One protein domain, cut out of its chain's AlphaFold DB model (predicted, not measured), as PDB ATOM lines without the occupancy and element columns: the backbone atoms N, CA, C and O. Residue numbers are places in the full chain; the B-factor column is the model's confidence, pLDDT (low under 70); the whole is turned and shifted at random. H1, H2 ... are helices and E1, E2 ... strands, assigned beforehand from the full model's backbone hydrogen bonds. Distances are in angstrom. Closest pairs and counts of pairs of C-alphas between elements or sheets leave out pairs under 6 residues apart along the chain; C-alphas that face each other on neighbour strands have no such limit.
ATOM      1  N   ILE A 178       7.861 -17.570  -9.521       79.44
ATOM      2  CA  ILE A 178       7.627 -16.516  -8.525       79.44
ATOM      3  C   ILE A 178       7.978 -17.051  -7.156       79.44
ATOM      4  O   ILE A 178       7.465 -18.081  -6.725       79.44
ATOM      5  N   PHE A 179       8.818 -16.319  -6.440       84.12
ATOM      6  CA  PHE A 179       9.016 -16.535  -5.021       84.12
ATOM      7  C   PHE A 179       7.781 -16.100  -4.226       84.12
ATOM      8  O   PHE A 179       7.401 -14.929  -4.238       84.12
ATOM      9  N   VAL A 180       7.198 -17.035  -3.479       87.38
ATOM     10  CA  VAL A 180       6.030 -16.790  -2.634       87.38
ATOM     11  C   VAL A 180       6.449 -16.775  -1.165       87.38
ATOM     12  O   VAL A 180       6.983 -17.753  -0.637       87.38
ATOM     13  N   CYS A 181       6.196 -15.657  -0.477       87.06
ATOM     14  CA  CYS A 181       6.606 -15.475   0.918       87.06
ATOM     15  C   CYS A 181       5.929 -16.447   1.885       87.06
ATOM     16  O   CYS A 181       6.573 -16.872   2.840       87.06
ATOM     17  N   SER A 182       4.651 -16.777   1.673       84.94
ATOM     18  CA  SER A 182       3.866 -17.615   2.594       84.94
ATOM     19  C   SER A 182       4.440 -19.025   2.730       84.94
ATOM     20  O   SER A 182       4.461 -19.578   3.831       84.94
ATOM     21  N   ILE A 183       4.998 -19.559   1.643       85.62
ATOM     22  CA  ILE A 183       5.645 -20.875   1.601       85.62
ATOM     23  C   ILE A 183       7.179 -20.811   1.580       85.62
ATOM     24  O   ILE A 183       7.840 -21.838   1.712       85.62
ATOM     25  N   ASN A 184       7.756 -19.611   1.443       88.25
ATOM     26  CA  ASN A 184       9.198 -19.364   1.373       88.25
ATOM     27  C   ASN A 184       9.907 -20.154   0.253       88.25
ATOM     28  O   ASN A 184      11.029 -20.632   0.439       88.25
ATOM     29  N   ALA A 185       9.264 -20.289  -0.906       86.62
ATOM     30  CA  ALA A 185       9.774 -21.062  -2.035       86.62
ATOM     31  C   ALA A 185       9.339 -20.455  -3.381       86.62
ATOM     32  O   ALA A 185       8.307 -19.779  -3.437       86.62
ATOM     33  N   PRO A 186      10.106 -20.683  -4.463       86.06
ATOM     34  CA  PRO A 186       9.657 -20.383  -5.814       86.06
ATOM     35  C   PRO A 186       8.586 -21.382  -6.281       86.06
ATOM     36  O   PRO A 186       8.719 -22.586  -6.062       86.06
ATOM     37  N   ILE A 187       7.553 -20.883  -6.958       84.94
ATOM     38  CA  ILE A 187       6.507 -21.665  -7.627       84.94
ATOM     39  C   ILE A 187       6.545 -21.338  -9.118       84.94
ATOM     40  O   ILE A 187       6.624 -20.169  -9.489       84.94
ATOM     41  N   SER A 188       6.484 -22.362  -9.966       83.69
ATOM     42  CA  SER A 188       6.296 -22.225 -11.414       83.69
ATOM     43  C   SER A 188       4.832 -22.428 -11.790       83.69
ATOM     44  O   SER A 188       4.208 -23.364 -11.286       83.69
ATOM     45  N   GLY A 189       4.303 -21.642 -12.725       75.25
ATOM     46  CA  GLY A 189       2.958 -21.864 -13.256       75.25
ATOM     47  C   GLY A 189       2.335 -20.610 -13.851       75.25
ATOM     48  O   GLY A 189       3.040 -19.735 -14.347       75.25
ATOM     49  N   ASP A 190       1.004 -20.546 -13.799       75.12
ATOM     50  CA  ASP A 190       0.246 -19.349 -14.156       75.12
ATOM     51  C   ASP A 190       0.535 -18.241 -13.134       75.12
ATOM     52  O   ASP A 190       0.101 -18.299 -11.981       75.12
ATOM     53  N   MET A 191       1.316 -17.259 -13.573       66.81
ATOM     54  CA  MET A 191       1.844 -16.184 -12.739       66.81
ATOM     55  C   MET A 191       0.729 -15.372 -12.082       66.81
ATOM     56  O   MET A 191       0.851 -15.024 -10.910       66.81
ATOM     57  N   ASP A 192      -0.359 -15.097 -12.804       69.50
ATOM     58  CA  ASP A 192      -1.447 -14.271 -12.282       69.50
ATOM     59  C   ASP A 192      -2.182 -14.992 -11.150       69.50
ATOM     60  O   ASP A 192      -2.381 -14.416 -10.081       69.50
ATOM     61  N   ARG A 193      -2.474 -16.287 -11.329       75.19
ATOM     62  CA  ARG A 193      -3.082 -17.112 -10.273       75.19
ATOM     63  C   ARG A 193      -2.182 -17.238  -9.048       75.19
ATOM     64  O   ARG A 193      -2.653 -17.079  -7.929       75.19
ATOM     65  N   ILE A 194      -0.884 -17.474  -9.255       78.38
ATOM     66  CA  ILE A 194       0.083 -17.598  -8.155       78.38
ATOM     67  C   ILE A 194       0.158 -16.298  -7.345       78.38
ATOM     68  O   ILE A 194       0.231 -16.347  -6.117       78.38
ATOM     69  N   ILE A 195       0.149 -15.139  -8.011       77.38
ATOM     70  CA  ILE A 195       0.187 -13.844  -7.328       77.38
ATOM     71  C   ILE A 195      -1.100 -13.616  -6.534       77.38
ATOM     72  O   ILE A 195      -1.017 -13.215  -5.376       77.38
ATOM     73  N   ASP A 196      -2.266 -13.878  -7.117       79.19
ATOM     74  CA  ASP A 196      -3.549 -13.659  -6.442       79.19
ATOM     75  C   ASP A 196      -3.721 -14.570  -5.211       79.19
ATOM     76  O   ASP A 196      -4.164 -14.110  -4.149       79.19
ATOM     77  N   ASP A 197      -3.281 -15.828  -5.303       85.44
ATOM     78  CA  ASP A 197      -3.246 -16.759  -4.169       85.44
ATOM     79  C   ASP A 197      -2.267 -16.271  -3.084       85.44
ATOM     80  O   ASP A 197      -2.615 -16.190  -1.903       85.44
ATOM     81  N   ALA A 198      -1.061 -15.847  -3.478       88.38
ATOM     82  CA  ALA A 198      -0.057 -15.328  -2.548       88.38
ATOM     83  C   ALA A 198      -0.492 -14.023  -1.858       88.38
ATOM     84  O   ALA A 198      -0.146 -13.785  -0.699       88.38
ATOM     85  N   ILE A 199      -1.248 -13.165  -2.550       85.56
ATOM     86  CA  ILE A 199      -1.858 -11.965  -1.965       85.56
ATOM     87  C   ILE A 199      -2.896 -12.372  -0.918       85.56
ATOM     88  O   ILE A 199      -2.919 -11.805   0.177       85.56
ATOM     89  N   SER A 200      -3.723 -13.371  -1.226       87.88
ATOM     90  CA  SER A 200      -4.756 -13.869  -0.313       87.88
ATOM     91  C   SER A 200      -4.162 -14.438   0.982       87.88
ATOM     92  O   SER A 200      -4.741 -14.252   2.050       87.88
ATOM     93  N   ASP A 201      -2.959 -15.018   0.930       91.06
ATOM     94  CA  ASP A 201      -2.221 -15.471   2.120       91.06
ATOM     95  C   ASP A 201      -1.734 -14.329   3.035       91.06
ATOM     96  O   ASP A 201      -1.440 -14.544   4.219       91.06
ATOM     97  N   LEU A 202      -1.589 -13.113   2.498       90.62
ATOM     98  CA  LEU A 202      -1.094 -11.943   3.232       90.62
ATOM     99  C   LEU A 202      -2.218 -11.090   3.824       90.62
ATOM    100  O   LEU A 202      -1.974 -10.350   4.790       90.62
ATOM    101  N   ILE A 203      -3.425 -11.189   3.275       90.88
ATOM    102  CA  ILE A 203      -4.569 -10.360   3.650       90.88
ATOM    103  C   ILE A 203      -5.415 -11.057   4.704       90.88
ATOM    104  O   ILE A 203      -5.576 -12.273   4.728       90.88
ATOM    105  N   PHE A 204      -5.946 -10.252   5.616       90.19
ATOM    106  CA  PHE A 204      -6.921 -10.701   6.590       90.19
ATOM    107  C   PHE A 204      -7.929  -9.581   6.825       90.19
ATOM    108  O   PHE A 204      -7.558  -8.517   7.325       90.19
ATOM    109  N   ASP A 205      -9.188  -9.850   6.491       80.75
ATOM    110  CA  ASP A 205     -10.294  -8.886   6.538       80.75
ATOM    111  C   ASP A 205     -11.004  -8.900   7.899       80.75
ATOM    112  O   ASP A 205     -12.229  -8.932   8.002       80.75
ATOM    113  N   GLY A 206     -10.220  -8.911   8.976       80.19
ATOM    114  CA  GLY A 206     -10.732  -8.948  10.340       80.19
ATOM    115  C   GLY A 206      -9.904  -8.111  11.315       80.19
ATOM    116  O   GLY A 206      -8.905  -7.497  10.931       80.19
ATOM    117  N   PRO A 207     -10.304  -8.082  12.597       83.69
ATOM    118  CA  PRO A 207      -9.633  -7.295  13.623       83.69
ATOM    119  C   PRO A 207      -8.137  -7.621  13.728       83.69
ATOM    120  O   PRO A 207      -7.728  -8.783  13.669       83.69
ATOM    121  N   GLN A 208      -7.302  -6.593  13.903       77.56
ATOM    122  CA  GLN A 208      -5.840  -6.738  13.894       77.56
ATOM    123  C   GLN A 208      -5.316  -7.680  14.996       77.56
ATOM    124  O   GLN A 208      -4.294  -8.347  14.818       77.56
ATOM    125  N   ASP A 209      -6.010  -7.750  16.128       83.44
ATOM    126  CA  ASP A 209      -5.723  -8.635  17.259       83.44
ATOM    127  C   ASP A 209      -6.072 -10.109  16.990       83.44
ATOM    128  O   ASP A 209      -5.576 -10.990  17.692       83.44
ATOM    129  N   GLN A 210      -6.857 -10.385  15.945       89.12
ATOM    130  CA  GLN A 210      -7.306 -11.726  15.554       89.12
ATOM    131  C   GLN A 210      -6.604 -12.269  14.308       89.12
ATOM    132  O   GLN A 210      -6.894 -13.386  13.878       89.12
ATOM    133  N   VAL A 211      -5.666 -11.511  13.731       91.56
ATOM    134  CA  VAL A 211      -4.926 -11.937  12.537       91.56
ATOM    135  C   VAL A 211      -4.276 -13.306  12.790       91.56
ATOM    136  O   VAL A 211      -3.481 -13.446  13.733       91.56
ATOM    137  N   PRO A 212      -4.555 -14.316  11.946       94.31
ATOM    138  CA  PRO A 212      -4.021 -15.652  12.127       94.31
ATOM    139  C   PRO A 212      -2.493 -15.671  12.150       94.31
ATOM    140  O   PRO A 212      -1.802 -14.950  11.425       94.31
ATOM    141  N   LYS A 213      -1.941 -16.587  12.947       94.06
ATOM    142  CA  LYS A 213      -0.491 -16.785  13.064       94.06
ATOM    143  C   LYS A 213       0.171 -17.110  11.717       94.06
ATOM    144  O   LYS A 213       1.320 -16.736  11.503       94.06
ATOM    145  N   SER A 214      -0.524 -17.822  10.826       93.25
ATOM    146  CA  SER A 214      -0.059 -18.126   9.464       93.25
ATOM    147  C   SER A 214       0.139 -16.854   8.638       93.25
ATOM    148  O   SER A 214       1.219 -16.661   8.086       93.25
ATOM    149  N   VAL A 215      -0.842 -15.950   8.656       94.88
ATOM    150  CA  VAL A 215      -0.793 -14.661   7.951       94.88
ATOM    151  C   VAL A 215       0.382 -13.822   8.457       94.88
ATOM    152  O   VAL A 215       1.199 -13.338   7.676       94.88
ATOM    153  N   TRP A 216       0.570 -13.722   9.778       94.94
ATOM    154  CA  TRP A 216       1.724 -12.997  10.321       94.94
ATOM    155  C   TRP A 216       3.071 -13.630   9.966       94.94
ATOM    156  O   TRP A 216       4.033 -12.896   9.743       94.94
ATOM    157  N   LYS A 217       3.167 -14.963   9.882       95.31
ATOM    158  CA  LYS A 217       4.397 -15.622   9.414       95.31
ATOM    159  C   LYS A 217       4.711 -15.244   7.971       95.31
ATOM    160  O   LYS A 217       5.864 -14.933   7.683       95.31
ATOM    161  N   ALA A 218       3.705 -15.234   7.097       94.88
ATOM    162  CA  ALA A 218       3.869 -14.848   5.699       94.88
ATOM    163  C   ALA A 218       4.353 -13.390   5.571       94.88
ATOM    164  O   ALA A 218       5.354 -13.124   4.903       94.88
ATOM    165  N   ARG A 219       3.736 -12.458   6.313       95.94
ATOM    166  CA  ARG A 219       4.154 -11.042   6.375       95.94
ATOM    167  C   ARG A 219       5.593 -10.878   6.875       95.94
ATOM    168  O   ARG A 219       6.387 -10.155   6.277       95.94
ATOM    169  N   GLN A 220       5.960 -11.587   7.945       96.25
ATOM    170  CA  GLN A 220       7.327 -11.597   8.478       96.25
ATOM    171  C   GLN A 220       8.339 -12.158   7.466       96.25
ATOM    172  O   GLN A 220       9.425 -11.600   7.326       96.25
ATOM    173  N   LEU A 221       8.000 -13.233   6.747       95.06
ATOM    174  CA  LEU A 221       8.854 -13.803   5.698       95.06
ATOM    175  C   LEU A 221       9.110 -12.802   4.575       95.06
ATOM    176  O   LEU A 221      10.261 -12.612   4.192       95.06
ATOM    177  N   CYS A 222       8.067 -12.119   4.108       93.56
ATOM    178  CA  CYS A 222       8.189 -11.054   3.119       93.56
ATOM    179  C   CYS A 222       9.114  -9.920   3.590       93.56
ATOM    180  O   CYS A 222      10.080  -9.584   2.905       93.56
ATOM    181  N   LEU A 223       8.893  -9.377   4.795       94.25
ATOM    182  CA  LEU A 223       9.762  -8.334   5.357       94.25
ATOM    183  C   LEU A 223      11.221  -8.799   5.461       94.25
ATOM    184  O   LEU A 223      12.134  -8.091   5.031       94.25
ATOM    185  N   TYR A 224      11.440 -10.012   5.976       93.94
ATOM    186  CA  TYR A 224      12.771 -10.601   6.093       93.94
ATOM    187  C   TYR A 224      13.458 -10.714   4.730       93.94
ATOM    188  O   TYR A 224      14.615 -10.314   4.593       93.94
ATOM    189  N   ARG A 225      12.741 -11.200   3.710       89.94
ATOM    190  CA  ARG A 225      13.263 -11.347   2.346       89.94
ATOM    191  C   ARG A 225      13.637 -10.011   1.735       89.94
ATOM    192  O   ARG A 225      14.736  -9.884   1.203       89.94
ATOM    193  N   LEU A 226      12.819  -8.984   1.928       89.12
ATOM    194  CA  LEU A 226      13.154  -7.616   1.531       89.12
ATOM    195  C   LEU A 226      14.381  -7.049   2.265       89.12
ATOM    196  O   LEU A 226      15.052  -6.163   1.747       89.12
ATOM    197  N   GLY A 227      14.784  -7.644   3.390       91.81
ATOM    198  CA  GLY A 227      15.951  -7.242   4.183       91.81
ATOM    199  C   GLY A 227      15.589  -6.504   5.470       91.81
ATOM    200  O   GLY A 227      16.477  -6.086   6.208       91.81
ATOM    201  N   PHE A 228      14.299  -6.381   5.781       94.44
ATOM    202  CA  PHE A 228      13.799  -5.776   7.011       94.44
ATOM    203  C   PHE A 228      13.561  -6.870   8.046       94.44
ATOM    204  O   PHE A 228      12.528  -7.527   8.051       94.44
ATOM    205  N   ASN A 229      14.536  -7.098   8.922       95.25
ATOM    206  CA  ASN A 229      14.503  -8.210   9.869       95.25
ATOM    207  C   ASN A 229      13.379  -8.052  10.923       95.25
ATOM    208  O   ASN A 229      13.526  -7.237  11.840       95.25
ATOM    209  N   PRO A 230      12.299  -8.864  10.885       95.62
ATOM    210  CA  PRO A 230      11.207  -8.784  11.859       95.62
ATOM    211  C   PRO A 230      11.525  -9.520  13.169       95.62
ATOM    212  O   PRO A 230      10.678  -9.628  14.056       95.62
ATOM    213  N   GLY A 231      12.742 -10.049  13.319       95.25
ATOM    214  CA  GLY A 231      13.111 -10.974  14.374       95.25
ATOM    215  C   GLY A 231      12.739 -12.409  14.017       95.25
ATOM    216  O   GLY A 231      12.979 -12.874  12.905       95.25
ATOM    217  N   LYS A 232      12.190 -13.143  14.988       95.62
ATOM    218  CA  LYS A 232      11.799 -14.537  14.777       95.62
ATOM    219  C   LYS A 232      10.539 -14.588  13.912       95.62
ATOM    220  O   LYS A 232       9.560 -13.917  14.219       95.62
ATOM    221  N   ILE A 233      10.560 -15.432  12.886       95.62
ATOM    222  CA  ILE A 233       9.400 -15.716  12.036       95.62
ATOM    223  C   ILE A 233       8.497 -16.707  12.774       95.62
ATOM    224  O   ILE A 233       8.567 -17.925  12.596       95.62
ATOM    225  N   ASP A 234       7.711 -16.192  13.710       94.56
ATOM    226  CA  ASP A 234       6.869 -16.977  14.609       94.56
ATOM    227  C   ASP A 234       5.373 -16.690  14.457       94.56
ATOM    228  O   ASP A 234       4.568 -17.396  15.068       94.56
ATOM    229  N   GLY A 235       4.995 -15.722  13.624       93.88
ATOM    230  CA  GLY A 235       3.616 -15.297  13.421       93.88
ATOM    231  C   GLY A 235       3.063 -14.429  14.546       93.88
ATOM    232  O   GLY A 235       1.848 -14.325  14.681       93.88
ATOM    233  N   LYS A 236       3.923 -13.845  15.390       94.00
ATOM    234  CA  LYS A 236       3.520 -12.903  16.436       94.00
ATOM    235  C   LYS A 236       3.872 -11.475  16.034       94.00
ATOM    236  O   LYS A 236       5.030 -11.150  15.761       94.00
ATOM    237  N   TYR A 237       2.889 -10.583  16.086       93.19
ATOM    238  CA  TYR A 237       3.112  -9.162  15.836       93.19
ATOM    239  C   TYR A 237       3.756  -8.460  17.044       93.19
ATOM    240  O   TYR A 237       3.096  -7.845  17.881       93.19
ATOM    241  N   GLY A 238       5.075  -8.610  17.170       93.81
ATOM    242  CA  GLY A 238       5.870  -8.067  18.271       93.81
ATOM    243  C   GLY A 238       6.604  -6.763  17.944       93.81
ATOM    244  O   GLY A 238       6.529  -6.218  16.844       93.81
ATOM    245  N   ARG A 239       7.399  -6.281  18.912       95.94
ATOM    246  CA  ARG A 239       8.207  -5.052  18.777       95.94
ATOM    247  C   ARG A 239       9.171  -5.087  17.583       95.94
ATOM    248  O   ARG A 239       9.365  -4.062  16.942       95.94
ATOM    249  N   LYS A 240       9.759  -6.250  17.281       96.62
ATOM    250  CA  LYS A 240      10.687  -6.409  16.149       96.62
ATOM    251  C   LYS A 240       9.966  -6.367  14.798       96.62
ATOM    252  O   LYS A 240      10.443  -5.677  13.909       96.62
ATOM    253  N   THR A 241       8.789  -6.987  14.678       96.31
ATOM    254  CA  THR A 241       7.947  -6.864  13.475       96.31
ATOM    255  C   THR A 241       7.564  -5.402  13.224       96.31
ATOM    256  O   THR A 241       7.774  -4.901  12.128       96.31
ATOM    257  N   LYS A 242       7.134  -4.674  14.268       95.50
ATOM    258  CA  LYS A 242       6.859  -3.225  14.185       95.50
ATOM    259  C   LYS A 242       8.078  -2.409  13.750       95.50
ATOM    260  O   LYS A 242       7.953  -1.458  12.985       95.50
ATOM    261  N   ALA A 243       9.265  -2.746  14.255       96.31
ATOM    262  CA  ALA A 243      10.500  -2.078  13.858       96.31
ATOM    263  C   ALA A 243      10.849  -2.348  12.385       96.31
ATOM    264  O   ALA A 243      11.272  -1.425  11.693       96.31
ATOM    265  N   ALA A 244      10.628  -3.572  11.899       96.19
ATOM    266  CA  ALA A 244      10.822  -3.928  10.496       96.19
ATOM    267  C   ALA A 244       9.853  -3.182   9.569       96.19
ATOM    268  O   ALA A 244      10.299  -2.645   8.564       96.19
ATOM    269  N   GLU A 245       8.573  -3.064   9.930       93.25
ATOM    270  CA  GLU A 245       7.596  -2.261   9.173       93.25
ATOM    271  C   GLU A 245       7.992  -0.781   9.103       93.25
ATOM    272  O   GLU A 245       7.911  -0.168   8.046       93.25
ATOM    273  N   ARG A 246       8.491  -0.207  10.205       90.31
ATOM    274  CA  ARG A 246       8.998   1.177  10.213       90.31
ATOM    275  C   ARG A 246      10.250   1.347   9.359       90.31
ATOM    276  O   ARG A 246      10.403   2.370   8.705       90.31
ATOM    277  N   ALA A 247      11.162   0.377   9.395       89.31
ATOM    278  CA  ALA A 247      12.364   0.403   8.569       89.31
ATOM    279  C   ALA A 247      12.016   0.270   7.082       89.31
ATOM    280  O   ALA A 247      12.572   1.001   6.269       89.31
ATOM    281  N   PHE A 248      11.061  -0.606   6.756       88.25
ATOM    282  CA  PHE A 248      10.474  -0.717   5.427       88.25
ATOM    283  C   PHE A 248       9.886   0.628   4.993       88.25
ATOM    284  O   PHE A 248      10.310   1.170   3.980       88.25
ATOM    285  N   SER A 249       8.991   1.204   5.799       79.94
ATOM    286  CA  SER A 249       8.329   2.479   5.508       79.94
ATOM    287  C   SER A 249       9.351   3.562   5.154       79.94
ATOM    288  O   SER A 249       9.297   4.129   4.068       79.94
ATOM    289  N   LYS A 250      10.385   3.735   5.988       76.25
ATOM    290  CA  LYS A 250      11.473   4.694   5.744       76.25
ATOM    291  C   LYS A 250      12.289   4.400   4.486       76.25
ATOM    292  O   LYS A 250      12.657   5.326   3.773       76.25
ATOM    293  N   ALA A 251      12.599   3.133   4.219       74.44
ATOM    294  CA  ALA A 251      13.380   2.747   3.046       74.44
ATOM    295  C   ALA A 251      12.641   3.008   1.725       74.44
ATOM    296  O   ALA A 251      13.290   3.178   0.697       74.44
ATOM    297  N   PHE A 252      11.308   3.064   1.763       67.94
ATOM    298  CA  PHE A 252      10.457   3.333   0.608       67.94
ATOM    299  C   PHE A 252       9.824   4.735   0.625       67.94
ATOM    300  O   PHE A 252       8.842   4.954  -0.069       67.94
ATOM    301  N   GLY A 253      10.379   5.698   1.372       62.69
ATOM    302  CA  GLY A 253       9.900   7.089   1.349       62.69
ATOM    303  C   GLY A 253       8.676   7.345   2.230       62.69
ATOM    304  O   GLY A 253       7.733   8.003   1.805       62.69
ATOM    305  N   ASP A 254       8.693   6.800   3.447       63.53
ATOM    306  CA  ASP A 254       7.634   6.911   4.460       63.53
ATOM    307  C   ASP A 254       6.276   6.333   4.026       63.53
ATOM    308  O   ASP A 254       5.210   6.759   4.470       63.53
ATOM    309  N   VAL A 255       6.313   5.280   3.202       65.81
ATOM    310  CA  VAL A 255       5.119   4.546   2.757       65.81
ATOM    311  C   VAL A 255       4.359   3.977   3.949       65.81
ATOM    312  O   VAL A 255       4.945   3.343   4.837       65.81
ATOM    313  N   HIS A 256       3.039   4.161   3.957       74.69
ATOM    314  CA  HIS A 256       2.179   3.576   4.973       74.69
ATOM    315  C   HIS A 256       2.072   2.054   4.788       74.69
ATOM    316  O   HIS A 256       1.809   1.552   3.697       74.69
ATOM    317  N   VAL A 257       2.294   1.298   5.865       79.56
ATOM    318  CA  VAL A 257       2.190  -0.167   5.848       79.56
ATOM    319  C   VAL A 257       0.742  -0.564   6.100       79.56
ATOM    320  O   VAL A 257       0.278  -0.521   7.239       79.56
ATOM    321  N   ASN A 258       0.053  -0.996   5.045       83.12
ATOM    322  CA  ASN A 258      -1.326  -1.467   5.114       83.12
ATOM    323  C   ASN A 258      -1.444  -2.907   4.590       83.12
ATOM    324  O   ASN A 258      -1.621  -3.148   3.400       83.12
ATOM    325  N   TRP A 259      -1.388  -3.891   5.486       85.19
ATOM    326  CA  TRP A 259      -1.489  -5.302   5.096       85.19
ATOM    327  C   TRP A 259      -2.883  -5.766   4.663       85.19
ATOM    328  O   TRP A 259      -3.006  -6.878   4.153       85.19
ATOM    329  N   SER A 260      -3.924  -4.964   4.887       79.62
ATOM    330  CA  SER A 260      -5.262  -5.243   4.354       79.62
ATOM    331  C   SER A 260      -5.391  -4.791   2.894       79.62
ATOM    332  O   SER A 260      -6.336  -5.172   2.211       79.62
ATOM    333  N   SER A 261      -4.422  -4.024   2.380       75.81
ATOM    334  CA  SER A 261      -4.388  -3.600   0.983       75.81
ATOM    335  C   SER A 261      -3.798  -4.688   0.081       75.81
ATOM    336  O   SER A 261      -2.631  -5.069   0.212       75.81
ATOM    337  N   LYS A 262      -4.588  -5.131  -0.908       75.81
ATOM    338  CA  LYS A 262      -4.125  -6.005  -2.006       75.81
ATOM    339  C   LYS A 262      -2.945  -5.416  -2.760       75.81
ATOM    340  O   LYS A 262      -2.039  -6.147  -3.144       75.81
ATOM    341  N   VAL A 263      -2.928  -4.098  -2.919       64.50
ATOM    342  CA  VAL A 263      -1.870  -3.394  -3.643       64.50
ATOM    343  C   VAL A 263      -0.575  -3.417  -2.845       64.50
ATOM    344  O   VAL A 263       0.475  -3.758  -3.385       64.50
ATOM    345  N   PHE A 264      -0.648  -3.136  -1.544       78.12
ATOM    346  CA  PHE A 264       0.515  -3.232  -0.668       78.12
ATOM    347  C   PHE A 264       1.057  -4.667  -0.603       78.12
ATOM    348  O   PHE A 264       2.259  -4.888  -0.760       78.12
ATOM    349  N   ALA A 265       0.174  -5.656  -0.427       82.69
ATOM    350  CA  ALA A 265       0.551  -7.068  -0.420       82.69
ATOM    351  C   ALA A 265       1.262  -7.467  -1.724       82.69
ATOM    352  O   ALA A 265       2.323  -8.095  -1.683       82.69
ATOM    353  N   ARG A 266       0.731  -7.027  -2.873       80.31
ATOM    354  CA  ARG A 266       1.339  -7.240  -4.189       80.31
ATOM    355  C   ARG A 266       2.710  -6.579  -4.310       80.31
ATOM    356  O   ARG A 266       3.665  -7.246  -4.694       80.31
ATOM    357  N   PHE A 267       2.836  -5.314  -3.911       77.75
ATOM    358  CA  PHE A 267       4.104  -4.580  -3.929       77.75
ATOM    359  C   PHE A 267       5.200  -5.315  -3.148       77.75
ATOM    360  O   PHE A 267       6.323  -5.489  -3.630       77.75
ATOM    361  N   VAL A 268       4.875  -5.771  -1.938       84.81
ATOM    362  CA  VAL A 268       5.811  -6.495  -1.074       84.81
ATOM    363  C   VAL A 268       6.213  -7.839  -1.698       84.81
ATOM    364  O   VAL A 268       7.396  -8.192  -1.651       84.81
ATOM    365  N   LEU A 269       5.269  -8.574  -2.297       84.88
ATOM    366  CA  LEU A 269       5.530  -9.842  -2.991       84.88
ATOM    367  C   LEU A 269       6.449  -9.656  -4.199       84.88
ATOM    368  O   LEU A 269       7.467 -10.341  -4.306       84.88
ATOM    369  N   GLU A 270       6.132  -8.704  -5.073       78.69
ATOM    370  CA  GLU A 270       6.898  -8.442  -6.294       78.69
ATOM    371  C   GLU A 270       8.332  -8.017  -5.960       78.69
ATOM    372  O   GLU A 270       9.283  -8.609  -6.469       78.69
ATOM    373  N   ASN A 271       8.521  -7.095  -5.009       80.25
ATOM    374  CA  ASN A 271       9.860  -6.682  -4.580       80.25
ATOM    375  C   ASN A 271      10.642  -7.819  -3.898       80.25
ATOM    376  O   ASN A 271      11.865  -7.919  -4.059       80.25
ATOM    377  N   SER A 272       9.957  -8.698  -3.156       84.38
ATOM    378  CA  SER A 272      10.577  -9.885  -2.551       84.38
ATOM    379  C   SER A 272      11.073 -10.847  -3.630       84.38
ATOM    380  O   SER A 272      12.207 -11.323  -3.554       84.38
ATOM    381  N   ASN A 273      10.259 -11.080  -4.664       81.38
ATOM    382  CA  ASN A 273      10.626 -11.903  -5.811       81.38
ATOM    383  C   ASN A 273      11.790 -11.290  -6.599       81.38
ATOM    384  O   ASN A 273      12.792 -11.963  -6.827       81.38
ATOM    385  N   SER A 274      11.736  -9.998  -6.938       75.75
ATOM    386  CA  SER A 274      12.823  -9.319  -7.654       75.75
ATOM    387  C   SER A 274      14.151  -9.378  -6.900       75.75
ATOM    388  O   SER A 274      15.217  -9.466  -7.510       75.75
ATOM    389  N   LYS A 275      14.132  -9.325  -5.564       78.31
ATOM    390  CA  LYS A 275      15.348  -9.510  -4.766       78.31
ATOM    391  C   LYS A 275      15.844 -10.957  -4.796       78.31
ATOM    392  O   LYS A 275      17.030 -11.166  -5.027       78.31
ATOM    393  N   TYR A 276      14.953 -11.935  -4.646       80.56
ATOM    394  CA  TYR A 276      15.297 -13.355  -4.745       80.56
ATOM    395  C   TYR A 276      15.938 -13.711  -6.099       80.56
ATOM    396  O   TYR A 276      16.982 -14.357  -6.141       80.56
ATOM    397  N   GLN A 277      15.375 -13.218  -7.204       77.00
ATOM    398  CA  GLN A 277      15.915 -13.446  -8.550       77.00
ATOM    399  C   GLN A 277      17.295 -12.784  -8.751       77.00
ATOM    400  O   GLN A 277      18.187 -13.348  -9.391       77.00
ATOM    401  N   ARG A 278      17.526 -11.608  -8.147       75.62
ATOM    402  CA  ARG A 278      18.861 -10.983  -8.109       75.62
ATOM    403  C   ARG A 278      19.874 -11.825  -7.328       75.62
ATOM    404  O   ARG A 278      21.007 -11.965  -7.765       75.62
ATOM    405  N   GLU A 279      19.482 -12.413  -6.202       80.00
ATOM    406  CA  GLU A 279      20.368 -13.281  -5.411       80.00
ATOM    407  C   GLU A 279      20.723 -14.573  -6.165       80.00
ATOM    408  O   GLU A 279      21.888 -14.973  -6.182       80.00
ATOM    409  N   LEU A 280      19.750 -15.178  -6.856       77.06
ATOM    410  CA  LEU A 280      19.966 -16.340  -7.722       77.06
ATOM    411  C   LEU A 280      20.967 -16.042  -8.842       77.06
ATOM    412  O   LEU A 280      21.960 -16.756  -8.974       77.06
ATOM    413  N   SER A 281      20.754 -14.956  -9.591       72.44
ATOM    414  CA  SER A 281      21.635 -14.570 -10.705       72.44
ATOM    415  C   SER A 281      23.065 -14.217 -10.277       72.44
ATOM    416  O   SER A 281      23.998 -14.400 -11.054       72.44
TER     417      SER A 281
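What this domain is: This is residues 178 to 281 of the 293 residues of an uncharacterized protein of Thalassococcus sp. S3 (UniProt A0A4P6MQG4). H1 and the long helix H4 form a V, with the small hairpin of E1 and E2 tucked into its opening beside both. H2 crosses the middle of the domain with its last residues packed on H4, and H3 packs on H2 away from the V; between them, residues 227 to 238 fold back along H2. The printed part has 104 residues with two named strands, then four named helices, in the order E1, E2, H1, H2, H3, H4; the sheet E1 - E2 is antiparallel and the class is mostly helix. The whole is compact, with a radius of gyration of the C-alphas of 12.9 A, and spans 34 by 27 by 24 A.

Where its parts are: E1, residues 178 to 180, begins with C-alpha 178 at (7.627, -16.516, -8.525), and E2 is residues 185 to 188. H1 is residues 191 to 200, 14.3 A long. H2, residues 213 to 226, is 20.1 A long and begins with C-alpha 213 at (-0.491, -16.785, 13.064). H3, residues 239 to 251, is 18.3 A long. H4, residues 262 to 281, is 28.5 A long and ends with C-alpha 281 at (21.635, -14.570, -10.705).

How they stand to each other: E1 and E2 form a hairpin, with N 178 and O 187 at 2.9 A and N 187 and O 178 at 2.8 A, within hydrogen-bond range. The closest C-alphas of E1 and H4 are those of Phe 179 and Asn 273, 5.0 A apart; those of E1 and H1 are Val 180 and Ala 198, 6.3 A apart. H4 touches H1 with residues 262 to 269 alone, closest at the C-alphas of Ile 199 and Ala 265, 5.7 A, at a steep tilt of 57 degrees, opposite ways. Residues 222 to 226 of H2 touch residues 268 to 276 of H4, closest at the C-alphas of Leu 226 and Ser 272, 5.3 A, at a steep tilt of 49 degrees. H2 touches H3 with residues 220 to 223 alone, closest at the C-alphas of Leu 223 and Ala 244, 6.9 A, at a steep tilt of 41 degrees, the same way. H1 and H3 are apart, and so are H3 and H4. In H1, H2, H3 and H4 every O i to N i+4 pair is within hydrogen-bond range.

The domain as a whole: The two C-alphas farthest apart are those of Pro 207 and Ser 281, 40.3 A. The printed part has no cut; the links H1 to H2 and H2 to H3 are long, with 12 residues each. The mean pLDDT of the printed part is 85.1, with residues 191 to 192, 252 to 255 and 263 under 70.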